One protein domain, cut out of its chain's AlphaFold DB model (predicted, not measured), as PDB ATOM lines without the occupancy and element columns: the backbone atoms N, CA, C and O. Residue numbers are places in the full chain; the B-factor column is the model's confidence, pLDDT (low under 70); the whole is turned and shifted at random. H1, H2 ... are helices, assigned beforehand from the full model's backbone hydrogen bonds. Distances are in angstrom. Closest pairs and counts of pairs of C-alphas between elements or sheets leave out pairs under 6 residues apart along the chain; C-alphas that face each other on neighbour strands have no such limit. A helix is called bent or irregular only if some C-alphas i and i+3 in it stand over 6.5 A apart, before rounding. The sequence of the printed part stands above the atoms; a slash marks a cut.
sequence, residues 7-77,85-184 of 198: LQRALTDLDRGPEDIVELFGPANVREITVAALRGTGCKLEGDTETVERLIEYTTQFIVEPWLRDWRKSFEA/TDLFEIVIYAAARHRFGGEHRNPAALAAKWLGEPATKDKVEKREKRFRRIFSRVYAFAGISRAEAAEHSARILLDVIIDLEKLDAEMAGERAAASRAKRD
ATOM      1  N   LEU A   7      37.184 -24.944  58.364       88.94
ATOM      2  CA  LEU A   7      37.851 -26.243  58.422       88.94
ATOM      3  C   LEU A   7      37.579 -26.967  59.738       88.94
ATOM      4  O   LEU A   7      37.256 -28.147  59.725       88.94
ATOM      5  N   GLN A   8      37.716 -26.283  60.875       88.12
ATOM      6  CA  GLN A   8      37.445 -26.896  62.174       88.12
ATOM      7  C   GLN A   8      35.977 -27.300  62.309       88.12
ATOM      8  O   GLN A   8      35.701 -28.331  62.909       88.12
ATOM      9  N   ARG A   9      35.049 -26.490  61.785       85.69
ATOM     10  CA  ARG A   9      33.616 -26.792  61.815       85.69
ATOM     11  C   ARG A   9      33.274 -27.953  60.889       85.69
ATOM     12  O   ARG A   9      32.608 -28.878  61.324       85.69
ATOM     13  N   ALA A  10      33.808 -27.959  59.672       86.25
ATOM     14  CA  ALA A  10      33.675 -29.061  58.727       86.25
ATOM     15  C   ALA A  10      34.215 -30.371  59.319       86.25
ATOM     16  O   ALA A  10      33.521 -31.373  59.309       86.25
ATOM     17  N   LEU A  11      35.396 -30.347  59.939       82.69
ATOM     18  CA  LEU A  11      35.966 -31.488  60.669       82.69
ATOM     19  C   LEU A  11      35.257 -31.810  61.997       82.69
ATOM     20  O   LEU A  11      35.789 -32.600  62.757       82.69
ATOM     21  N   THR A  12      34.136 -31.174  62.344       79.88
ATOM     22  CA  THR A  12      33.322 -31.528  63.526       79.88
ATOM     23  C   THR A  12      31.926 -31.961  63.089       79.88
ATOM     24  O   THR A  12      31.445 -33.028  63.455       79.88
ATOM     25  N   ASP A  13      31.281 -31.140  62.266       75.94
ATOM     26  CA  ASP A  13      29.898 -31.323  61.830       75.94
ATOM     27  C   ASP A  13      29.799 -32.361  60.714       75.94
ATOM     28  O   ASP A  13      28.845 -33.133  60.665       75.94
ATOM     29  N   LEU A  14      30.826 -32.415  59.867       71.31
ATOM     30  CA  LEU A  14      30.997 -33.465  58.874       71.31
ATOM     31  C   LEU A  14      31.962 -34.561  59.372       71.31
ATOM     32  O   LEU A  14      32.324 -35.425  58.587       71.31
ATOM     33  N   ASP A  15      32.378 -34.543  60.652       53.62
ATOM     34  CA  ASP A  15      33.170 -35.607  61.320       53.62
ATOM     35  C   ASP A  15      32.320 -36.822  61.708       53.62
ATOM     36  O   ASP A  15      32.837 -37.876  62.060       53.62
ATOM     37  N   ARG A  16      30.994 -36.726  61.530       51.88
ATOM     38  CA  ARG A  16      30.175 -37.889  61.150       51.88
ATOM     39  C   ARG A  16      30.344 -38.192  59.661       51.88
ATOM     40  O   ARG A  16      29.373 -38.435  58.948       51.88
ATOM     41  N   GLY A  17      31.576 -38.063  59.187       52.62
ATOM     42  CA  GLY A  17      31.935 -38.345  57.819       52.62
ATOM     43  C   GLY A  17      31.700 -39.823  57.550       52.62
ATOM     44  O   GLY A  17      31.540 -40.598  58.495       52.62
ATOM     45  N   PRO A  18      31.679 -40.214  56.275       57.31
ATOM     46  CA  PRO A  18      31.507 -41.605  55.896       57.31
ATOM     47  C   PRO A  18      32.449 -42.501  56.720       57.31
ATOM     48  O   PRO A  18      33.675 -42.366  56.632       57.31
ATOM     49  N   GLU A  19      31.885 -43.385  57.552       61.97
ATOM     50  CA  GLU A  19      32.644 -44.300  58.419       61.97
ATOM     51  C   GLU A  19      33.519 -45.217  57.555       61.97
ATOM     52  O   GLU A  19      34.609 -45.659  57.945       61.97
ATOM     53  N   ASP A  20      33.064 -45.428  56.321       72.50
ATOM     54  CA  ASP A  20      33.650 -46.283  55.317       72.50
ATOM     55  C   ASP A  20      33.980 -45.542  54.009       72.50
ATOM     56  O   ASP A  20      33.318 -44.600  53.588       72.50
ATOM     57  N   ILE A  21      34.994 -46.019  53.291       74.69
ATOM     58  CA  ILE A  21      35.334 -45.509  51.962       74.69
ATOM     59  C   ILE A  21      34.183 -45.684  50.964       74.69
ATOM     60  O   ILE A  21      34.043 -44.874  50.056       74.69
ATOM     61  N   VAL A  22      33.335 -46.698  51.148       83.00
ATOM     62  CA  VAL A  22      32.128 -46.922  50.339       83.00
ATOM     63  C   VAL A  22      31.140 -45.768  50.507       83.00
ATOM     64  O   VAL A  22      30.657 -45.228  49.515       83.00
ATOM     65  N   GLU A  23      30.902 -45.328  51.743       79.69
ATOM     66  CA  GLU A  23      30.035 -44.184  52.033       79.69
ATOM     67  C   GLU A  23      30.611 -42.880  51.466       79.69
ATOM     68  O   GLU A  23      29.859 -42.031  50.999       79.69
ATOM     69  N   LEU A  24      31.945 -42.744  51.426       75.44
ATOM     70  CA  LEU A  24      32.605 -41.576  50.834       75.44
ATOM     71  C   LEU A  24      32.397 -41.484  49.326       75.44
ATOM     72  O   LEU A  24      32.211 -40.390  48.797       75.44
ATOM     73  N   PHE A  25      32.473 -42.613  48.624       76.00
ATOM     74  CA  PHE A  25      32.099 -42.644  47.214       76.00
ATOM     75  C   PHE A  25      30.589 -42.433  47.057       76.00
ATOM     76  O   PHE A  25      30.160 -41.806  46.093       76.00
ATOM     77  N   GLY A  26      29.782 -42.918  47.998       81.25
ATOM     78  CA  GLY A  26      28.330 -42.898  47.907       81.25
ATOM     79  C   GLY A  26      27.802 -43.960  46.932       81.25
ATOM     80  O   GLY A  26      28.520 -44.426  46.039       81.25
ATOM     81  N   PRO A  27      26.524 -44.354  47.064       84.69
ATOM     82  CA  PRO A  27      25.973 -45.515  46.361       84.69
ATOM     83  C   PRO A  27      26.023 -45.368  44.835       84.69
ATOM     84  O   PRO A  27      26.301 -46.337  44.132       84.69
ATOM     85  N   ALA A  28      25.826 -44.154  44.313       84.12
ATOM     86  CA  ALA A  28      25.879 -43.892  42.877       84.12
ATOM     87  C   ALA A  28      27.284 -44.128  42.296       84.12
ATOM     88  O   ALA A  28      27.423 -44.880  41.333       84.12
ATOM     89  N   ASN A  29      28.334 -43.562  42.904       82.81
ATOM     90  CA  ASN A  29      29.694 -43.740  42.387       82.81
ATOM     91  C   ASN A  29      30.199 -45.175  42.608       82.81
ATOM     92  O   ASN A  29      30.883 -45.719  41.745       82.81
ATOM     93  N   VAL A  30      29.845 -45.826  43.725       87.94
ATOM     94  CA  VAL A  30      30.174 -47.248  43.960       87.94
ATOM     95  C   VAL A  30      29.530 -48.130  42.892       87.94
ATOM     96  O   VAL A  30      30.171 -49.035  42.347       87.94
ATOM     97  N   ARG A  31      28.279 -47.837  42.532       90.25
ATOM     98  CA  ARG A  31      27.584 -48.520  41.448       90.25
ATOM     99  C   ARG A  31      28.262 -48.277  40.095       90.25
ATOM    100  O   ARG A  31      28.448 -49.229  39.341       90.25
ATOM    101  N   GLU A  32      28.656 -47.044  39.782       87.94
ATOM    102  CA  GLU A  32      29.388 -46.719  38.546       87.94
ATOM    103  C   GLU A  32      30.735 -47.461  38.468       87.94
ATOM    104  O   GLU A  32      31.034 -48.084  37.447       87.94
ATOM    105  N   ILE A  33      31.498 -47.493  39.567       87.12
ATOM    106  CA  ILE A  33      32.732 -48.287  39.701       87.12
ATOM    107  C   ILE A  33      32.449 -49.771  39.454       87.12
ATOM    108  O   ILE A  33      33.209 -50.432  38.749       87.12
ATOM    109  N   THR A  34      31.346 -50.291  39.994       91.44
ATOM    110  CA  THR A  34      30.951 -51.695  39.823       91.44
ATOM    111  C   THR A  34      30.631 -52.024  38.371       91.44
ATOM    112  O   THR A  34      31.132 -53.011  37.835       91.44
ATOM    113  N   VAL A  35      29.838 -51.183  37.707       92.06
ATOM    114  CA  VAL A  35      29.519 -51.342  36.283       92.06
ATOM    115  C   VAL A  35      30.784 -51.305  35.435       92.06
ATOM    116  O   VAL A  35      30.944 -52.130  34.534       92.06
ATOM    117  N   ALA A  36      31.690 -50.370  35.720       87.88
ATOM    118  CA  ALA A  36      32.947 -50.263  34.999       87.88
ATOM    119  C   ALA A  36      33.836 -51.495  35.219       87.88
ATOM    120  O   ALA A  36      34.331 -52.057  34.244       87.88
ATOM    121  N   ALA A  37      33.948 -51.987  36.456       87.81
ATOM    122  CA  ALA A  37      34.690 -53.205  36.769       87.81
ATOM    123  C   ALA A  37      34.125 -54.429  36.023       87.81
ATOM    124  O   ALA A  37      34.887 -55.162  35.394       87.81
ATOM    125  N   LEU A  38      32.797 -54.606  36.007       90.75
ATOM    126  CA  LEU A  38      32.129 -55.678  35.256       90.75
ATOM    127  C   LEU A  38      32.413 -55.592  33.751       90.75
ATOM    128  O   LEU A  38      32.744 -56.593  33.110       90.75
ATOM    129  N   ARG A  39      32.329 -54.394  33.171       89.62
ATOM    130  CA  ARG A  39      32.684 -54.183  31.760       89.62
ATOM    131  C   ARG A  39      34.164 -54.457  31.502       89.62
ATOM    132  O   ARG A  39      34.499 -55.066  30.488       89.62
ATOM    133  N   GLY A  40      35.035 -54.079  32.435       83.88
ATOM    134  CA  GLY A  40      36.471 -54.345  32.398       83.88
ATOM    135  C   GLY A  40      36.816 -55.837  32.388       83.88
ATOM    136  O   GLY A  40      37.803 -56.227  31.768       83.88
ATOM    137  N   THR A  41      35.976 -56.691  32.984       84.50
ATOM    138  CA  THR A  41      36.111 -58.157  32.907       84.50
ATOM    139  C   THR A  41      35.473 -58.767  31.651       84.50
ATOM    140  O   THR A  41      35.401 -59.988  31.534       84.50
ATOM    141  N   GLY A  42      34.984 -57.948  30.715       85.31
ATOM    142  CA  GLY A  42      34.321 -58.395  29.486       85.31
ATOM    143  C   GLY A  42      32.825 -58.700  29.639       85.31
ATOM    144  O   GLY A  42      32.225 -59.255  28.717       85.31
ATOM    145  N   CYS A  43      32.202 -58.346  30.770       88.44
ATOM    146  CA  CYS A  43      30.757 -58.491  30.935       88.44
ATOM    147  C   CYS A  43      30.024 -57.419  30.118       88.44
ATOM    148  O   CYS A  43      30.249 -56.222  30.297       88.44
ATOM    149  N   LYS A  44      29.121 -57.843  29.228       88.56
ATOM    150  CA  LYS A  44      28.384 -56.928  28.345       88.56
ATOM    151  C   LYS A  44      27.209 -56.219  29.022       88.56
ATOM    152  O   LYS A  44      26.767 -55.195  28.516       88.56
ATOM    153  N   LEU A  45      26.742 -56.729  30.168       88.50
ATOM    154  CA  LEU A  45      25.551 -56.229  30.875       88.50
ATOM    155  C   LEU A  45      24.319 -56.132  29.951       88.50
ATOM    156  O   LEU A  45      23.561 -55.167  30.000       88.50
ATOM    157  N   GLU A  46      24.152 -57.133  29.086       88.44
ATOM    158  CA  GLU A  46      23.013 -57.295  28.180       88.44
ATOM    159  C   GLU A  46      22.056 -58.344  28.767       88.44
ATOM    160  O   GLU A  46      22.513 -59.349  29.312       88.44
ATOM    161  N   GLY A  47      20.743 -58.134  28.649       85.81
ATOM    162  CA  GLY A  47      19.732 -59.060  29.164       85.81
ATOM    163  C   GLY A  47      18.551 -58.343  29.807       85.81
ATOM    164  O   GLY A  47      18.332 -57.151  29.580       85.81
ATOM    165  N   ASP A  48      17.781 -59.082  30.601       93.31
ATOM    166  CA  ASP A  48      16.710 -58.507  31.403       93.31
ATOM    167  C   ASP A  48      17.277 -57.628  32.528       93.31
ATOM    168  O   ASP A  48      18.313 -57.921  33.130       93.31
ATOM    169  N   THR A  49      16.579 -56.529  32.811       93.06
ATOM    170  CA  THR A  49      17.020 -55.538  33.799       93.06
ATOM    171  C   THR A  49      17.193 -56.153  35.185       93.06
ATOM    172  O   THR A  49      18.162 -55.839  35.862       93.06
ATOM    173  N   GLU A  50      16.308 -57.059  35.602       94.00
ATOM    174  CA  GLU A  50      16.354 -57.667  36.936       94.00
ATOM    175  C   GLU A  50      17.632 -58.490  37.152       94.00
ATOM    176  O   GLU A  50      18.296 -58.361  38.182       94.00
ATOM    177  N   THR A  51      18.024 -59.296  36.167       90.88
ATOM    178  CA  THR A  51      19.248 -60.101  36.222       90.88
ATOM    179  C   THR A  51      20.499 -59.231  36.174       90.88
ATOM    180  O   THR A  51      21.452 -59.490  36.914       90.88
ATOM    181  N   VAL A  52      20.502 -58.176  35.353       93.38
ATOM    182  CA  VAL A  52      21.616 -57.216  35.306       93.38
ATOM    183  C   VAL A  52      21.773 -56.496  36.647       93.38
ATOM    184  O   VAL A  52      22.890 -56.414  37.159       93.38
ATOM    185  N   GLU A  53      20.681 -56.029  37.256       94.75
ATOM    186  CA  GLU A  53      20.734 -55.379  38.570       94.75
ATOM    187  C   GLU A  53      21.207 -56.342  39.666       94.75
ATOM    188  O   GLU A  53      22.080 -55.972  40.447       94.75
ATOM    189  N   ARG A  54      20.740 -57.600  39.681       92.56
ATOM    190  CA  ARG A  54      21.230 -58.622  40.629       92.56
ATOM    191  C   ARG A  54      22.728 -58.880  40.492       92.56
ATOM    192  O   ARG A  54      23.419 -59.045  41.494       92.56
ATOM    193  N   LEU A  55      23.241 -58.922  39.261       92.12
ATOM    194  CA  LEU A  55      24.673 -59.089  39.014       92.12
ATOM    195  C   LEU A  55      25.471 -57.887  39.531       92.12
ATOM    196  O   LEU A  55      26.540 -58.067  40.121       92.12
ATOM    197  N   ILE A  56      24.964 -56.672  39.314       94.31
ATOM    198  CA  ILE A  56      25.587 -55.446  39.816       94.31
ATOM    199  C   ILE A  56      25.585 -55.454  41.343       94.31
ATOM    200  O   ILE A  56      26.650 -55.298  41.925       94.31
ATOM    201  N   GLU A  57      24.451 -55.728  41.987       94.69
ATOM    202  CA  GLU A  57      24.327 -55.795  43.448       94.69
ATOM    203  C   GLU A  57      25.288 -56.827  44.057       94.69
ATOM    204  O   GLU A  57      26.070 -56.499  44.952       94.69
ATOM    205  N   TYR A  58      25.319 -58.044  43.504       94.00
ATOM    206  CA  TYR A  58      26.257 -59.085  43.926       94.00
ATOM    207  C   TYR A  58      27.713 -58.617  43.788       94.00
ATOM    208  O   TYR A  58      28.524 -58.752  44.704       94.00
ATOM    209  N   THR A  59      28.066 -58.030  42.647       92.06
ATOM    210  CA  THR A  59      29.444 -57.592  42.394       92.06
ATOM    211  C   THR A  59      29.837 -56.417  43.285       92.06
ATOM    212  O   THR A  59      30.969 -56.369  43.774       92.06
ATOM    213  N   THR A  60      28.909 -55.495  43.545       93.19
ATOM    214  CA  THR A  60      29.096 -54.405  44.500       93.19
ATOM    215  C   THR A  60      29.428 -54.977  45.876       93.19
ATOM    216  O   THR A  60      30.502 -54.691  46.407       93.19
ATOM    217  N   GLN A  61      28.573 -55.856  46.401       92.56
ATOM    218  CA  GLN A  61      28.686 -56.380  47.760       92.56
ATOM    219  C   GLN A  61      29.910 -57.285  47.968       92.56
ATOM    220  O   GLN A  61      30.575 -57.198  49.001       92.56
ATOM    221  N   PHE A  62      30.211 -58.166  47.012       92.31
ATOM    222  CA  PHE A  62      31.197 -59.237  47.211       92.31
ATOM    223  C   PHE A  62      32.561 -58.971  46.574       92.31
ATOM    224  O   PHE A  62      33.521 -59.665  46.908       92.31
ATOM    225  N   ILE A  63      32.680 -57.985  45.680       88.62
ATOM    226  CA  ILE A  63      33.942 -57.692  44.986       88.62
ATOM    227  C   ILE A  63      34.369 -56.250  45.227       88.62
ATOM    228  O   ILE A  63      35.455 -56.009  45.753       88.62
ATOM    229  N   VAL A  64      33.525 -55.287  44.862       89.19
ATOM    230  CA  VAL A  64      33.929 -53.876  44.808       89.19
ATOM    231  C   VAL A  64      34.050 -53.272  46.195       89.19
ATOM    232  O   VAL A  64      35.088 -52.691  46.503       89.19
ATOM    233  N   GLU A  65      33.040 -53.415  47.053       91.81
ATOM    234  CA  GLU A  65      33.119 -52.862  48.403       91.81
ATOM    235  C   GLU A  65      34.243 -53.491  49.246       91.81
ATOM    236  O   GLU A  65      35.003 -52.731  49.854       91.81
ATOM    237  N   PRO A  66      34.430 -54.832  49.280       90.44
ATOM    238  CA  PRO A  66      35.563 -55.432  49.980       90.44
ATOM    239  C   PRO A  66      36.904 -54.933  49.439       90.44
ATOM    240  O   PRO A  66      37.780 -54.559  50.220       90.44
ATOM    241  N   TRP A  67      37.043 -54.840  48.111       87.62
ATOM    242  CA  TRP A  67      38.254 -54.308  47.495       87.62
ATOM    243  C   TRP A  67      38.511 -52.852  47.894       87.62
ATOM    244  O   TRP A  67      39.635 -52.520  48.263       87.62
ATOM    245  N   LEU A  68      37.488 -51.988  47.880       85.56
ATOM    246  CA  LEU A  68      37.610 -50.591  48.307       85.56
ATOM    247  C   LEU A  68      38.074 -50.499  49.766       85.56
ATOM    248  O   LEU A  68      38.999 -49.739  50.068       85.56
ATOM    249  N   ARG A  69      37.475 -51.292  50.662       85.44
ATOM    250  CA  ARG A  69      37.823 -51.348  52.092       85.44
ATOM    251  C   ARG A  69      39.255 -51.827  52.328       85.44
ATOM    252  O   ARG A  69      39.969 -51.244  53.141       85.44
ATOM    253  N   ASP A  70      39.712 -52.850  51.615       82.69
ATOM    254  CA  ASP A  70      41.096 -53.330  51.726       82.69
ATOM    255  C   ASP A  70      42.094 -52.357  51.096       82.69
ATOM    256  O   ASP A  70      43.166 -52.075  51.643       82.69
ATOM    257  N   TRP A  71      41.713 -51.754  49.978       79.00
ATOM    258  CA  TRP A  71      42.486 -50.701  49.351       79.00
ATOM    259  C   TRP A  71      42.630 -49.475  50.267       79.00
ATOM    260  O   TRP A  71      43.724 -48.907  50.338       79.00
ATOM    261  N   ARG A  72      41.597 -49.123  51.051       76.06
ATOM    262  CA  ARG A  72      41.668 -48.081  52.093       76.06
ATOM    263  C   ARG A  72      42.829 -48.310  53.057       76.06
ATOM    264  O   ARG A  72      43.645 -47.413  53.278       76.06
ATOM    265  N   LYS A  73      42.956 -49.538  53.565       72.06
ATOM    266  CA  LYS A  73      44.026 -49.933  54.498       72.06
ATOM    267  C   LYS A  73      45.422 -49.714  53.909       72.06
ATOM    268  O   LYS A  73      46.352 -49.402  54.641       72.06
ATOM    269  N   SER A  74      45.563 -49.774  52.583       65.12
ATOM    270  CA  SER A  74      46.843 -49.606  51.873       65.12
ATOM    271  C   SER A  74      47.437 -48.190  51.967       65.12
ATOM    272  O   SER A  74      48.565 -47.958  51.526       65.12
ATOM    273  N   PHE A  75      46.681 -47.210  52.470       63.62
ATOM    274  CA  PHE A  75      47.148 -45.835  52.675       63.62
ATOM    275  C   PHE A  75      46.867 -45.278  54.074       63.62
ATOM    276  O   PHE A  75      47.238 -44.126  54.355       63.62
ATOM    277  N   GLU A  76      46.262 -46.081  54.949       60.19
ATOM    278  CA  GLU A  76      46.304 -45.861  56.388       60.19
ATOM    279  C   GLU A  76      47.743 -46.114  56.848       60.19
ATOM    280  O   GLU A  76      48.384 -47.083  56.454       60.19
ATOM    281  N   ALA A  77      48.329 -45.164  57.576       52.81
ATOM    282  CA  ALA A  77      49.737 -45.264  57.929       52.81
ATOM    283  C   ALA A  77      49.951 -46.462  58.867       52.81
ATOM    284  O   ALA A  77      49.493 -46.430  60.006       52.81
ATOM    285  N   THR A  85      46.324 -38.733  58.816       56.03
ATOM    286  CA  THR A  85      45.709 -37.815  57.857       56.03
ATOM    287  C   THR A  85      44.386 -38.452  57.512       56.03
ATOM    288  O   THR A  85      44.394 -39.493  56.855       56.03
ATOM    289  N   ASP A  86      43.306 -37.846  57.972       75.00
ATOM    290  CA  ASP A  86      41.972 -38.315  57.659       75.00
ATOM    291  C   ASP A  86      41.723 -38.205  56.145       75.00
ATOM    292  O   ASP A  86      42.107 -37.223  55.497       75.00
ATOM    293  N   LEU A  87      41.127 -39.245  55.560       76.06
ATOM    294  CA  LEU A  87      40.672 -39.223  54.173       76.06
ATOM    295  C   LEU A  87      39.671 -38.083  53.971       76.06
ATOM    296  O   LEU A  87      39.706 -37.410  52.943       76.06
ATOM    297  N   PHE A  88      38.864 -37.812  54.989       78.88
ATOM    298  CA  PHE A  88      37.892 -36.742  54.965       78.88
ATOM    299  C   PHE A  88      38.550 -35.353  54.946       78.88
ATOM    300  O   PHE A  88      38.224 -34.514  54.104       78.88
ATOM    301  N   GLU A  89      39.595 -35.150  55.757       85.94
ATOM    302  CA  GLU A  89      40.440 -33.950  55.689       85.94
ATOM    303  C   GLU A  89      40.989 -33.766  54.260       85.94
ATOM    304  O   GLU A  89      40.896 -32.681  53.685       85.94
ATOM    305  N   ILE A  90      41.530 -34.829  53.645       88.00
ATOM    306  CA  ILE A  90      42.049 -34.784  52.265       88.00
ATOM    307  C   ILE A  90      40.981 -34.299  51.278       88.00
ATOM    308  O   ILE A  90      41.293 -33.468  50.420       88.00
ATOM    309  N   VAL A  91      39.758 -34.814  51.395       89.06
ATOM    310  CA  VAL A  91      38.641 -34.477  50.509       89.06
ATOM    311  C   VAL A  91      38.202 -33.026  50.707       89.06
ATOM    312  O   VAL A  91      38.109 -32.312  49.712       89.06
ATOM    313  N   ILE A  92      38.066 -32.536  51.947       91.38
ATOM    314  CA  ILE A  92      37.754 -31.119  52.231       91.38
ATOM    315  C   ILE A  92      38.771 -30.187  51.558       91.38
ATOM    316  O   ILE A  92      38.401 -29.229  50.874       91.38
ATOM    317  N   TYR A  93      40.070 -30.466  51.707       93.94
ATOM    318  CA  TYR A  93      41.110 -29.643  51.083       93.94
ATOM    319  C   TYR A  93      41.068 -29.701  49.551       93.94
ATOM    320  O   TYR A  93      41.296 -28.681  48.892       93.94
ATOM    321  N   ALA A  94      40.806 -30.877  48.976       94.00
ATOM    322  CA  ALA A  94      40.678 -31.038  47.531       94.00
ATOM    323  C   ALA A  94      39.450 -30.288  46.991       94.00
ATOM    324  O   ALA A  94      39.569 -29.589  45.986       94.00
ATOM    325  N   ALA A  95      38.320 -30.358  47.699       93.81
ATOM    326  CA  ALA A  95      37.063 -29.696  47.363       93.81
ATOM    327  C   ALA A  95      37.230 -28.174  47.397       93.81
ATOM    328  O   ALA A  95      36.955 -27.483  46.415       93.81
ATOM    329  N   ALA A  96      37.831 -27.652  48.470       94.50
ATOM    330  CA  ALA A  96      38.149 -26.236  48.583       94.50
ATOM    331  C   ALA A  96      39.079 -25.754  47.461       94.50
ATOM    332  O   ALA A  96      38.874 -24.672  46.916       94.50
ATOM    333  N   ARG A  97      40.090 -26.539  47.061       95.12
ATOM    334  CA  ARG A  97      40.935 -26.179  45.910       95.12
ATOM    335  C   ARG A  97      40.157 -26.210  44.596       95.12
ATOM    336  O   ARG A  97      40.367 -25.326  43.769       95.12
ATOM    337  N   HIS A  98      39.309 -27.219  44.402       94.38
ATOM    338  CA  HIS A  98      38.520 -27.407  43.187       94.38
ATOM    339  C   HIS A  98      37.553 -26.243  42.964       94.38
ATOM    340  O   HIS A  98      37.534 -25.686  41.869       94.38
ATOM    341  N   ARG A  99      36.879 -25.785  44.027       93.62
ATOM    342  CA  ARG A  99      36.023 -24.588  44.032       93.62
ATOM    343  C   ARG A  99      36.674 -23.369  43.375       93.62
ATOM    344  O   ARG A  99      36.024 -22.643  42.638       93.62
ATOM    345  N   PHE A 100      37.955 -23.138  43.646       92.75
ATOM    346  CA  PHE A 100      38.684 -21.971  43.139       92.75
ATOM    347  C   PHE A 100      39.487 -22.261  41.858       92.75
ATOM    348  O   PHE A 100      40.193 -21.378  41.371       92.75
ATOM    349  N   GLY A 101      39.419 -23.485  41.319       77.56
ATOM    350  CA  GLY A 101      40.315 -24.016  40.285       77.56
ATOM    351  C   GLY A 101      40.144 -23.464  38.864       77.56
ATOM    352  O   GLY A 101      40.959 -23.807  38.013       77.56
ATOM    353  N   GLY A 102      39.133 -22.627  38.603       70.94
ATOM    354  CA  GLY A 102      38.851 -22.070  37.272       70.94
ATOM    355  C   GLY A 102      39.433 -20.673  37.021       70.94
ATOM    356  O   GLY A 102      40.176 -20.473  36.065       70.94
ATOM    357  N   GLU A 103      39.114 -19.699  37.875       62.66
ATOM    358  CA  GLU A 103      39.268 -18.266  37.543       62.66
ATOM    359  C   GLU A 103      40.424 -17.561  38.268       62.66
ATOM    360  O   GLU A 103      40.721 -16.389  38.023       62.66
ATOM    361  N   HIS A 104      41.111 -18.251  39.179       74.25
ATOM    362  CA  HIS A 104      42.047 -17.602  40.090       74.25
ATOM    363  C   HIS A 104      43.500 -17.997  39.841       74.25
ATOM    364  O   HIS A 104      43.849 -19.171  39.769       74.25
ATOM    365  N   ARG A 105      44.398 -17.001  39.839       79.19
ATOM    366  CA  ARG A 105      45.855 -17.218  39.734       79.19
ATOM    367  C   ARG A 105      46.447 -18.016  40.907       79.19
ATOM    368  O   ARG A 105      47.537 -18.561  40.771       79.19
ATOM    369  N   ASN A 106      45.772 -18.072  42.060       89.56
ATOM    370  CA  ASN A 106      46.265 -18.777  43.250       89.56
ATOM    371  C   ASN A 106      45.137 -19.495  44.021       89.56
ATOM    372  O   ASN A 106      44.769 -19.079  45.124       89.56
ATOM    373  N   PRO A 107      44.588 -20.587  43.459       92.00
ATOM    374  CA  PRO A 107      43.425 -21.275  44.019       92.00
ATOM    375  C   PRO A 107      43.702 -21.884  45.398       92.00
ATOM    376  O   PRO A 107      42.833 -21.865  46.262       92.00
ATOM    377  N   ALA A 108      44.925 -22.365  45.661       93.19
ATOM    378  CA  ALA A 108      45.264 -22.919  46.974       93.19
ATOM    379  C   ALA A 108      45.316 -21.870  48.087       93.19
ATOM    380  O   ALA A 108      44.948 -22.178  49.217       93.19
ATOM    381  N   ALA A 109      45.768 -20.648  47.799       93.81
ATOM    382  CA  ALA A 109      45.762 -19.594  48.810       93.81
ATOM    383  C   ALA A 109      44.333 -19.143  49.140       93.81
ATOM    384  O   ALA A 109      44.024 -18.927  50.309       93.81
ATOM    385  N   LEU A 110      43.456 -19.056  48.133       94.56
ATOM    386  CA  LEU A 110      42.038 -18.749  48.340       94.56
ATOM    387  C   LEU A 110      41.330 -19.856  49.119       94.56
ATOM    388  O   LEU A 110      40.659 -19.562  50.102       94.56
ATOM    389  N   ALA A 111      41.566 -21.117  48.755       95.25
ATOM    390  CA  ALA A 111      41.067 -22.273  49.492       95.25
ATOM    391  C   ALA A 111      41.517 -22.255  50.959       95.25
ATOM    392  O   ALA A 111      40.694 -22.414  51.852       95.25
ATOM    393  N   ALA A 112      42.805 -22.004  51.221       95.69
ATOM    394  CA  ALA A 112      43.324 -21.916  52.585       95.69
ATOM    395  C   ALA A 112      42.676 -20.770  53.376       95.69
ATOM    396  O   ALA A 112      42.324 -20.951  54.537       95.69
ATOM    397  N   LYS A 113      42.482 -19.606  52.742       95.12
ATOM    398  CA  LYS A 113      41.812 -18.459  53.365       95.12
ATOM    399  C   LYS A 113      40.346 -18.758  53.681       95.12
ATOM    400  O   LYS A 113      39.883 -18.379  54.748       95.12
ATOM    401  N   TRP A 114      39.639 -19.410  52.761       95.31
ATOM    402  CA  TRP A 114      38.232 -19.770  52.923       95.31
ATOM    403  C   TRP A 114      38.035 -20.798  54.041       95.31
ATOM    404  O   TRP A 114      37.218 -20.597  54.931       95.31
ATOM    405  N   LEU A 115      38.862 -21.845  54.056       94.31
ATOM    406  CA  LEU A 115      38.862 -22.865  55.104       94.31
ATOM    407  C   LEU A 115      39.273 -22.309  56.481       94.31
ATOM    408  O   LEU A 115      38.773 -22.761  57.510       94.31
ATOM    409  N   GLY A 116      40.167 -21.318  56.516       93.88
ATOM    410  CA  GLY A 116      40.711 -20.752  57.750       93.88
ATOM    411  C   GLY A 116      41.715 -21.676  58.449       93.88
ATOM    412  O   GLY A 116      41.976 -22.804  58.032       93.88
ATOM    413  N   GLU A 117      42.336 -21.190  59.524       90.38
ATOM    414  CA  GLU A 117      43.382 -21.941  60.230       90.38
ATOM    415  C   GLU A 117      42.867 -23.297  60.763       90.38
ATOM    416  O   GLU A 117      41.730 -23.381  61.233       90.38
ATOM    417  N   PRO A 118      43.671 -24.380  60.714       90.00
ATOM    418  CA  PRO A 118      45.094 -24.429  60.364       90.00
ATOM    419  C   PRO A 118      45.383 -24.695  58.870       90.00
ATOM    420  O   PRO A 118      46.448 -25.247  58.550       90.00
ATOM    421  N   ALA A 119      44.458 -24.377  57.956       91.94
ATOM    422  CA  ALA A 119      44.680 -24.522  56.520       91.94
ATOM    423  C   ALA A 119      45.786 -23.579  56.028       91.94
ATOM    424  O   ALA A 119      45.811 -22.392  56.337       91.94
ATOM    425  N   THR A 120      46.698 -24.111  55.216       94.81
ATOM    426  CA  THR A 120      47.727 -23.325  54.522       94.81
ATOM    427  C   THR A 120      47.744 -23.696  53.048       94.81
ATOM    428  O   THR A 120      47.335 -24.802  52.682       94.81
ATOM    429  N   LYS A 121      48.251 -22.799  52.194       94.81
ATOM    430  CA  LYS A 121      48.411 -23.056  50.753       94.81
ATOM    431  C   LYS A 121      49.118 -24.397  50.497       94.81
ATOM    432  O   LYS A 121      48.618 -25.229  49.743       94.81
ATOM    433  N   ASP A 122      50.226 -24.633  51.194       93.69
ATOM    434  CA  ASP A 122      51.014 -25.861  51.076       93.69
ATOM    435  C   ASP A 122      50.233 -27.107  51.497       93.69
ATOM    436  O   ASP A 122      50.378 -28.167  50.882       93.69
ATOM    437  N   LYS A 123      49.411 -27.012  52.552       92.56
ATOM    438  CA  LYS A 123      48.542 -28.122  52.961       92.56
ATOM    439  C   LYS A 123      47.506 -28.408  51.884       92.56
ATOM    440  O   LYS A 123      47.398 -29.560  51.478       92.56
ATOM    441  N   VAL A 124      46.828 -27.383  51.368       94.06
ATOM    442  CA  VAL A 124      45.842 -27.529  50.287       94.06
ATOM    443  C   VAL A 124      46.458 -28.253  49.083       94.06
ATOM    444  O   VAL A 124      45.908 -29.241  48.602       94.06
ATOM    445  N   GLU A 125      47.639 -27.824  48.628       94.00
ATOM    446  CA  GLU A 125      48.339 -28.446  47.494       94.00
ATOM    447  C   GLU A 125      48.749 -29.898  47.767       94.00
ATOM    448  O   GLU A 125      48.544 -30.783  46.932       94.00
ATOM    449  N   LYS A 126      49.311 -30.174  48.948       91.56
ATOM    450  CA  LYS A 126      49.733 -31.531  49.326       91.56
ATOM    451  C   LYS A 126      48.547 -32.486  49.436       91.56
ATOM    452  O   LYS A 126      48.668 -33.642  49.024       91.56
ATOM    453  N   ARG A 127      47.429 -32.027  50.003       90.25
ATOM    454  CA  ARG A 127      46.215 -32.827  50.196       90.25
ATOM    455  C   ARG A 127      45.522 -33.098  48.871       90.25
ATOM    456  O   ARG A 127      45.233 -34.256  48.594       90.25
ATOM    457  N   GLU A 128      45.404 -32.111  47.992       92.25
ATOM    458  CA  GLU A 128      44.835 -32.336  46.663       92.25
ATOM    459  C   GLU A 128      45.681 -33.303  45.813       92.25
ATOM    460  O   GLU A 128      45.154 -34.248  45.220       92.25
ATOM    461  N   LYS A 129      47.015 -33.181  45.849       90.31
ATOM    462  CA  LYS A 129      47.891 -34.145  45.167       90.31
ATOM    463  C   LYS A 129      47.739 -35.557  45.742       90.31
ATOM    464  O   LYS A 129      47.981 -36.538  45.034       90.31
ATOM    465  N   ARG A 130      47.403 -35.681  47.030       88.06
ATOM    466  CA  ARG A 130      47.132 -36.969  47.678       88.06
ATOM    467  C   ARG A 130      45.766 -37.516  47.261       88.06
ATOM    468  O   ARG A 130      45.719 -38.683  46.892       88.06
ATOM    469  N   PHE A 131      44.732 -36.677  47.219       89.75
ATOM    470  CA  PHE A 131      43.411 -37.009  46.681       89.75
ATOM    471  C   PHE A 131      43.528 -37.612  45.277       89.75
ATOM    472  O   PHE A 131      43.155 -38.763  45.073       89.75
ATOM    473  N   ARG A 132      44.183 -36.917  44.334       88.94
ATOM    474  CA  ARG A 132      44.348 -37.423  42.958       88.94
ATOM    475  C   ARG A 132      45.008 -38.802  42.909       88.94
ATOM    476  O   ARG A 132      44.570 -39.663  42.157       88.94
ATOM    477  N   ARG A 133      46.052 -39.033  43.717       85.75
ATOM    478  CA  ARG A 133      46.740 -40.336  43.769       85.75
ATOM    479  C   ARG A 133      45.848 -41.444  44.313       85.75
ATOM    480  O   ARG A 133      45.901 -42.549  43.786       85.75
ATOM    481  N   ILE A 134      45.070 -41.148  45.350       81.88
ATOM    482  CA  ILE A 134      44.111 -42.075  45.953       81.88
ATOM    483  C   ILE A 134      43.074 -42.446  44.884       81.88
ATOM    484  O   ILE A 134      43.083 -43.563  44.380       81.88
ATOM    485  N   PHE A 135      42.298 -41.487  44.393       83.69
ATOM    486  CA  PHE A 135      41.200 -41.774  43.469       83.69
ATOM    487  C   PHE A 135      41.663 -42.352  42.118       83.69
ATOM    488  O   PHE A 135      41.028 -43.263  41.597       83.69
ATOM    489  N   SER A 136      42.834 -41.954  41.599       84.06
ATOM    490  CA  SER A 136      43.388 -42.541  40.364       84.06
ATOM    491  C   SER A 136      43.582 -44.061  40.419       84.06
ATOM    492  O   SER A 136      43.477 -44.721  39.387       84.06
ATOM    493  N   ARG A 137      43.854 -44.629  41.602       81.25
ATOM    494  CA  ARG A 137      44.041 -46.078  41.763       81.25
ATOM    495  C   ARG A 137      42.715 -46.834  41.707       81.25
ATOM    496  O   ARG A 137      42.695 -47.927  41.155       81.25
ATOM    497  N   VAL A 138      41.635 -46.244  42.217       81.38
ATOM    498  CA  VAL A 138      40.279 -46.819  42.132       81.38
ATOM    499  C   VAL A 138      39.825 -46.903  40.691       81.38
ATOM    500  O   VAL A 138      39.426 -47.965  40.227       81.38
ATOM    501  N   TYR A 139      39.955 -45.804  39.955       83.94
ATOM    502  CA  TYR A 139      39.540 -45.780  38.558       83.94
ATOM    503  C   TYR A 139      40.391 -46.709  37.693       83.94
ATOM    504  O   TYR A 139      39.857 -47.384  36.821       83.94
ATOM    505  N   ALA A 140      41.695 -46.814  37.978       83.50
ATOM    506  CA  ALA A 140      42.560 -47.776  37.301       83.50
ATOM    507  C   ALA A 140      42.139 -49.229  37.566       83.50
ATOM    508  O   ALA A 140      42.138 -50.029  36.636       83.50
ATOM    509  N   PHE A 141      41.758 -49.566  38.803       81.25
ATOM    510  CA  PHE A 141      41.214 -50.886  39.131       81.25
ATOM    511  C   PHE A 141      39.922 -51.183  38.359       81.25
ATOM    512  O   PHE A 141      39.768 -52.269  37.814       81.25
ATOM    513  N   ALA A 142      39.033 -50.197  38.256       78.38
ATOM    514  CA  ALA A 142      37.759 -50.326  37.558       78.38
ATOM    515  C   ALA A 142      37.863 -50.233  36.022       78.38
ATOM    516  O   ALA A 142      36.844 -50.298  35.343       78.38
ATOM    517  N   GLY A 143      39.061 -50.031  35.461       81.12
ATOM    518  CA  GLY A 143      39.247 -49.834  34.019       81.12
ATOM    519  C   GLY A 143      38.636 -48.535  33.472       81.12
ATOM    520  O   GLY A 143      38.450 -48.411  32.264       81.12
ATOM    521  N   ILE A 144      38.330 -47.569  34.342       83.75
ATOM    522  CA  ILE A 144      37.715 -46.285  33.985       83.75
ATOM    523  C   ILE A 144      38.747 -45.395  33.279       83.75
ATOM    524  O   ILE A 144      39.908 -45.296  33.701       83.75
ATOM    525  N   SER A 145      38.337 -44.721  32.199       85.12
ATOM    526  CA  SER A 145      39.232 -43.843  31.446       85.12
ATOM    527  C   SER A 145      39.664 -42.626  32.271       85.12
ATOM    528  O   SER A 145      39.019 -42.223  33.237       85.12
ATOM    529  N   ARG A 146      40.763 -41.964  31.883       83.56
ATOM    530  CA  ARG A 146      41.231 -40.760  32.599       83.56
ATOM    531  C   ARG A 146      40.218 -39.610  32.587       83.56
ATOM    532  O   ARG A 146      40.216 -38.824  33.530       83.56
ATOM    533  N   ALA A 147      39.424 -39.488  31.523       84.81
ATOM    534  CA  ALA A 147      38.424 -38.433  31.394       84.81
ATOM    535  C   ALA A 147      37.252 -38.679  32.355       84.81
ATOM    536  O   ALA A 147      36.945 -37.813  33.171       84.81
ATOM    537  N   GLU A 148      36.698 -39.890  32.344       83.69
ATOM    538  CA  GLU A 148      35.639 -40.312  33.271       83.69
ATOM    539  C   GLU A 148      36.127 -40.244  34.725       83.69
ATOM    540  O   GLU A 148      35.457 -39.691  35.589       83.69
ATOM    541  N   ALA A 149      37.352 -40.696  35.006       84.62
ATOM    542  CA  ALA A 149      37.967 -40.595  36.328       84.62
ATOM    543  C   ALA A 149      38.024 -39.150  36.861       84.62
ATOM    544  O   ALA A 149      37.843 -38.912  38.060       84.62
ATOM    545  N   ALA A 150      38.302 -38.179  35.985       86.56
ATOM    546  CA  ALA A 150      38.301 -36.766  36.345       86.56
ATOM    547  C   ALA A 150      36.880 -36.260  36.628       86.56
ATOM    548  O   ALA A 150      36.695 -35.516  37.589       86.56
ATOM    549  N   GLU A 151      35.894 -36.702  35.847       88.00
ATOM    550  CA  GLU A 151      34.481 -36.377  36.047       88.00
ATOM    551  C   GLU A 151      33.939 -36.943  37.366       88.00
ATOM    552  O   GLU A 151      33.430 -36.181  38.186       88.00
ATOM    553  N   HIS A 152      34.126 -38.239  37.636       84.69
ATOM    554  CA  HIS A 152      33.703 -38.861  38.899       84.69
ATOM    555  C   HIS A 152      34.368 -38.191  40.106       84.69
ATOM    556  O   HIS A 152      33.717 -37.892  41.106       84.69
ATOM    557  N   SER A 153      35.664 -37.873  39.995       89.00
ATOM    558  CA  SER A 153      36.362 -37.114  41.036       89.00
ATOM    559  C   SER A 153      35.747 -35.733  41.241       89.00
ATOM    560  O   SER A 153      35.605 -35.305  42.379       89.00
ATOM    561  N   ALA A 154      35.393 -35.028  40.164       89.38
ATOM    562  CA  ALA A 154      34.777 -33.711  40.258       89.38
ATOM    563  C   ALA A 154      33.406 -33.776  40.941       89.38
ATOM    564  O   ALA A 154      33.148 -32.946  41.802       89.38
ATOM    565  N   ARG A 155      32.571 -34.782  40.639       87.75
ATOM    566  CA  ARG A 155      31.262 -34.974  41.292       87.75
ATOM    567  C   ARG A 155      31.392 -35.102  42.812       87.75
ATOM    568  O   ARG A 155      30.779 -34.327  43.534       87.75
ATOM    569  N   ILE A 156      32.293 -35.970  43.284       86.50
ATOM    570  CA  ILE A 156      32.578 -36.134  44.722       86.50
ATOM    571  C   ILE A 156      33.012 -34.805  45.357       86.50
ATOM    572  O   ILE A 156      32.599 -34.460  46.461       86.50
ATOM    573  N   LEU A 157      33.864 -34.043  44.666       91.56
ATOM    574  CA  LEU A 157      34.326 -32.753  45.172       91.56
ATOM    575  C   LEU A 157      33.211 -31.701  45.182       91.56
ATOM    576  O   LEU A 157      33.199 -30.876  46.090       91.56
ATOM    577  N   LEU A 158      32.297 -31.714  44.209       90.88
ATOM    578  CA  LEU A 158      31.166 -30.787  44.131       90.88
ATOM    579  C   LEU A 158      30.177 -30.992  45.278       90.88
ATOM    580  O   LEU A 158      29.781 -30.001  45.888       90.88
ATOM    581  N   ASP A 159      29.853 -32.237  45.626       87.25
ATOM    582  CA  ASP A 159      28.972 -32.536  46.764       87.25
ATOM    583  C   ASP A 159      29.545 -31.949  48.065       87.25
ATOM    584  O   ASP A 159      28.873 -31.220  48.795       87.25
ATOM    585  N   VAL A 160      30.848 -32.141  48.287       89.25
ATOM    586  CA  VAL A 160      31.542 -31.586  49.458       89.25
ATOM    587  C   VAL A 160      31.641 -30.058  49.396       89.25
ATOM    588  O   VAL A 160      31.562 -29.402  50.433       89.25
ATOM    589  N   ILE A 161      31.792 -29.454  48.210       93.19
ATOM    590  CA  ILE A 161      31.754 -27.988  48.061       93.19
ATOM    591  C   ILE A 161      30.402 -27.443  48.521       93.19
ATOM    592  O   ILE A 161      30.387 -26.473  49.277       93.19
ATOM    593  N   ILE A 162      29.299 -28.063  48.097       91.50
ATOM    594  CA  ILE A 162      27.942 -27.637  48.459       91.50
ATOM    595  C   ILE A 162      27.760 -27.676  49.980       91.50
ATOM    596  O   ILE A 162      27.232 -26.729  50.565       91.50
ATOM    597  N   ASP A 163      28.225 -28.733  50.640       89.50
ATOM    598  CA  ASP A 163      28.103 -28.846  52.095       89.50
ATOM    599  C   ASP A 163      28.995 -27.843  52.839       89.50
ATOM    600  O   ASP A 163      28.561 -27.233  53.819       89.50
ATOM    601  N   LEU A 164      30.204 -27.574  52.336       91.88
ATOM    602  CA  LEU A 164      31.069 -26.521  52.877       91.88
ATOM    603  C   LEU A 164      30.461 -25.119  52.711       91.88
ATOM    604  O   LEU A 164      30.615 -24.283  53.600       91.88
ATOM    605  N   GLU A 165      29.773 -24.842  51.603       94.00
ATOM    606  CA  GLU A 165      29.082 -23.565  51.390       94.00
ATOM    607  C   GLU A 165      27.914 -23.363  52.353       94.00
ATOM    608  O   GLU A 165      27.754 -22.266  52.892       94.00
ATOM    609  N   LYS A 166      27.116 -24.411  52.598       91.81
ATOM    610  CA  LYS A 166      26.033 -24.365  53.591       91.81
ATOM    611  C   LYS A 166      26.589 -24.061  54.980       91.81
ATOM    612  O   LYS A 166      26.113 -23.131  55.627       91.81
ATOM    613  N   LEU A 167      27.642 -24.771  55.389       91.12
ATOM    614  CA  LEU A 167      28.300 -24.543  56.678       91.12
ATOM    615  C   LEU A 167      28.854 -23.119  56.799       91.12
ATOM    616  O   LEU A 167      28.674 -22.470  57.827       91.12
ATOM    617  N   ASP A 168      29.500 -22.596  55.755       92.62
ATOM    618  CA  ASP A 168      30.022 -21.226  55.776       92.62
ATOM    619  C   ASP A 168      28.892 -20.188  55.917       92.62
ATOM    620  O   ASP A 168      29.010 -19.228  56.688       92.62
ATOM    621  N   ALA A 169      27.759 -20.407  55.239       91.94
ATOM    622  CA  ALA A 169      26.575 -19.557  55.351       91.94
ATOM    623  C   ALA A 169      25.943 -19.604  56.755       91.94
ATOM    624  O   ALA A 169      25.607 -18.554  57.313       91.94
ATOM    625  N   GLU A 170      25.829 -20.790  57.357       91.00
ATOM    626  CA  GLU A 170      25.346 -20.972  58.732       91.00
ATOM    627  C   GLU A 170      26.243 -20.240  59.734       91.00
ATOM    628  O   GLU A 170      25.771 -19.404  60.511       91.00
ATOM    629  N   MET A 171      27.561 -20.441  59.637       91.38
ATOM    630  CA  MET A 171      28.541 -19.760  60.484       91.38
ATOM    631  C   MET A 171      28.499 -18.235  60.313       91.38
ATOM    632  O   MET A 171      28.694 -17.484  61.275       91.38
ATOM    633  N   ALA A 172      28.256 -17.733  59.099       89.19
ATOM    634  CA  ALA A 172      28.057 -16.305  58.865       89.19
ATOM    635  C   ALA A 172      26.786 -15.784  59.566       89.19
ATOM    636  O   ALA A 172      26.826 -14.718  60.194       89.19
ATOM    637  N   GLY A 173      25.694 -16.553  59.525       87.56
ATOM    638  CA  GLY A 173      24.451 -16.271  60.245       87.56
ATOM    639  C   GLY A 173      24.641 -16.210  61.763       87.56
ATOM    640  O   GLY A 173      24.220 -15.241  62.403       87.56
ATOM    641  N   GLU A 174      25.357 -17.174  62.339       88.06
ATOM    642  CA  GLU A 174      25.688 -17.214  63.770       88.06
ATOM    643  C   GLU A 174      26.510 -15.996  64.210       88.06
ATOM    644  O   GLU A 174      26.201 -15.346  65.216       88.06
ATOM    645  N   ARG A 175      27.537 -15.623  63.430       85.94
ATOM    646  CA  ARG A 175      28.362 -14.433  63.701       85.94
ATOM    647  C   ARG A 175      27.529 -13.150  63.662       85.94
ATOM    648  O   ARG A 175      27.727 -12.262  64.501       85.94
ATOM    649  N   ALA A 176      26.588 -13.048  62.723       85.06
ATOM    650  CA  ALA A 176      25.677 -11.911  62.627       85.06
ATOM    651  C   ALA A 176      24.714 -11.855  63.827       85.06
ATOM    652  O   ALA A 176      24.559 -10.789  64.434       85.06
ATOM    653  N   ALA A 177      24.127 -12.988  64.222       81.44
ATOM    654  CA  ALA A 177      23.236 -13.090  65.378       81.44
ATOM    655  C   ALA A 177      23.953 -12.735  66.692       81.44
ATOM    656  O   ALA A 177      23.466 -11.902  67.458       81.44
ATOM    657  N   ALA A 178      25.159 -13.270  66.915       80.75
ATOM    658  CA  ALA A 178      25.977 -12.954  68.085       80.75
ATOM    659  C   ALA A 178      26.370 -11.467  68.146       80.75
ATOM    660  O   ALA A 178      26.444 -10.877  69.227       80.75
ATOM    661  N   SER A 179      26.609 -10.839  66.990       78.75
ATOM    662  CA  SER A 179      26.914  -9.405  66.917       78.75
ATOM    663  C   SER A 179      25.695  -8.542  67.249       78.75
ATOM    664  O   SER A 179      25.833  -7.560  67.982       78.75
ATOM    665  N   ARG A 180      24.500  -8.929  66.778       77.00
ATOM    666  CA  ARG A 180      23.230  -8.276  67.139       77.00
ATOM    667  C   ARG A 180      22.935  -8.420  68.633       77.00
ATOM    668  O   ARG A 180      22.783  -7.409  69.302       77.00
ATOM    669  N   ALA A 181      23.022  -9.630  69.188       75.06
ATOM    670  CA  ALA A 181      22.813  -9.875  70.618       75.06
ATOM    671  C   ALA A 181      23.759  -9.050  71.515       75.06
ATOM    672  O   ALA A 181      23.341  -8.516  72.541       75.06
ATOM    673  N   LYS A 182      25.030  -8.876  71.118       76.19
ATOM    674  CA  LYS A 182      25.972  -7.987  71.828       76.19
ATOM    675  C   LYS A 182      25.575  -6.513  71.752       76.19
ATOM    676  O   LYS A 182      25.806  -5.783  72.713       76.19
ATOM    677  N   ARG A 183      25.034  -6.061  70.617       73.44
ATOM    678  CA  ARG A 183      24.547  -4.686  70.449       73.44
ATOM    679  C   ARG A 183      23.297  -4.454  71.297       73.44
ATOM    680  O   ARG A 183      23.258  -3.481  72.041       73.44
ATOM    681  N   ASP A 184      22.351  -5.382  71.263       68.88
ATOM    682  CA  ASP A 184      21.078  -5.269  71.977       68.88
ATOM    683  C   ASP A 184      21.265  -5.416  73.495       68.88
ATOM    684  O   ASP A 184      20.693  -4.651  74.265       68.88
TER     685      ASP A 184
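This is residues 7 to 77 and 85 to 184 of the 198 residues of an uncharacterized protein of Mesorhizobium sp (UniProt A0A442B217). The long helix H7 and H6 form an open, V-shaped helical hairpin, with H4 crossing between them and H1 and H5 packed on H4. H2 and the bent helix H3 pack together toward one end of the rod, while residues 172 to 184 of H7 stick out at the other. The 171 printed residues, with seven named helices, H1 to H7 in chain order, and no named strand, are all helix in class. The whole is only just loose, close to compact, with a radius of gyration of the C-alphas of 19.0 A, and spans 68 by 33 by 33 A.

H7, residues 146 to 184, measures 56.7 A and ends at C-alpha 184 (21.078, -5.269, 71.977). H6 is residues 121 to 141, 31.0 A; H5 107 to 115; H4 87 to 99. H1, residues 7 to 13, begins at C-alpha 7 (37.851, -26.243, 58.422). H2, residues 21 to 40, is irregular, with C-alphas 24 and 27 8.9 A apart. H3, residues 49 to 73, was assigned as one helix by its hydrogen bonds but is bent, with C-alphas 62 and 65 6.8 A apart; its arms are H3a, 49 to 62, and H3b, 65 to 73.

H4 is the hub. It touches H7 about perpendicular, at 88 degrees, the closest C-alphas being those of Ala 95 and Leu 157, 4.7 A. It touches H6 at Ala 94 and Glu 128, 4.4 A, H5 at Ala 96 and Ala 111, 5.0 A, and H1 at Leu 11 and Glu 89, 7.1 A, each the closest C-alphas. H2, H6 and H7 form a bundle, a group of helices set together. H2 touches H3a, closest at C-alphas 34 and 60, 5.7 A, and H3b, at 22 and 65, 6.3 A. Every O i to N i+4 pair is within hydrogen-bond range in H1, H3a, H3b, H4, H5 and H7, against 13 of 16 in H2 and 15 of 17 in H6.

The C-alphas farthest apart, of Gly 42 and Asp 184, are 69.3 A apart. Residues 78 to 84 are not printed, with 8.5 A between C-alphas 77 and 85. Of the links printed whole, none is long. The pLDDT is under 70 at residues 15 to 19, 74 to 77, 85, 103 and 184.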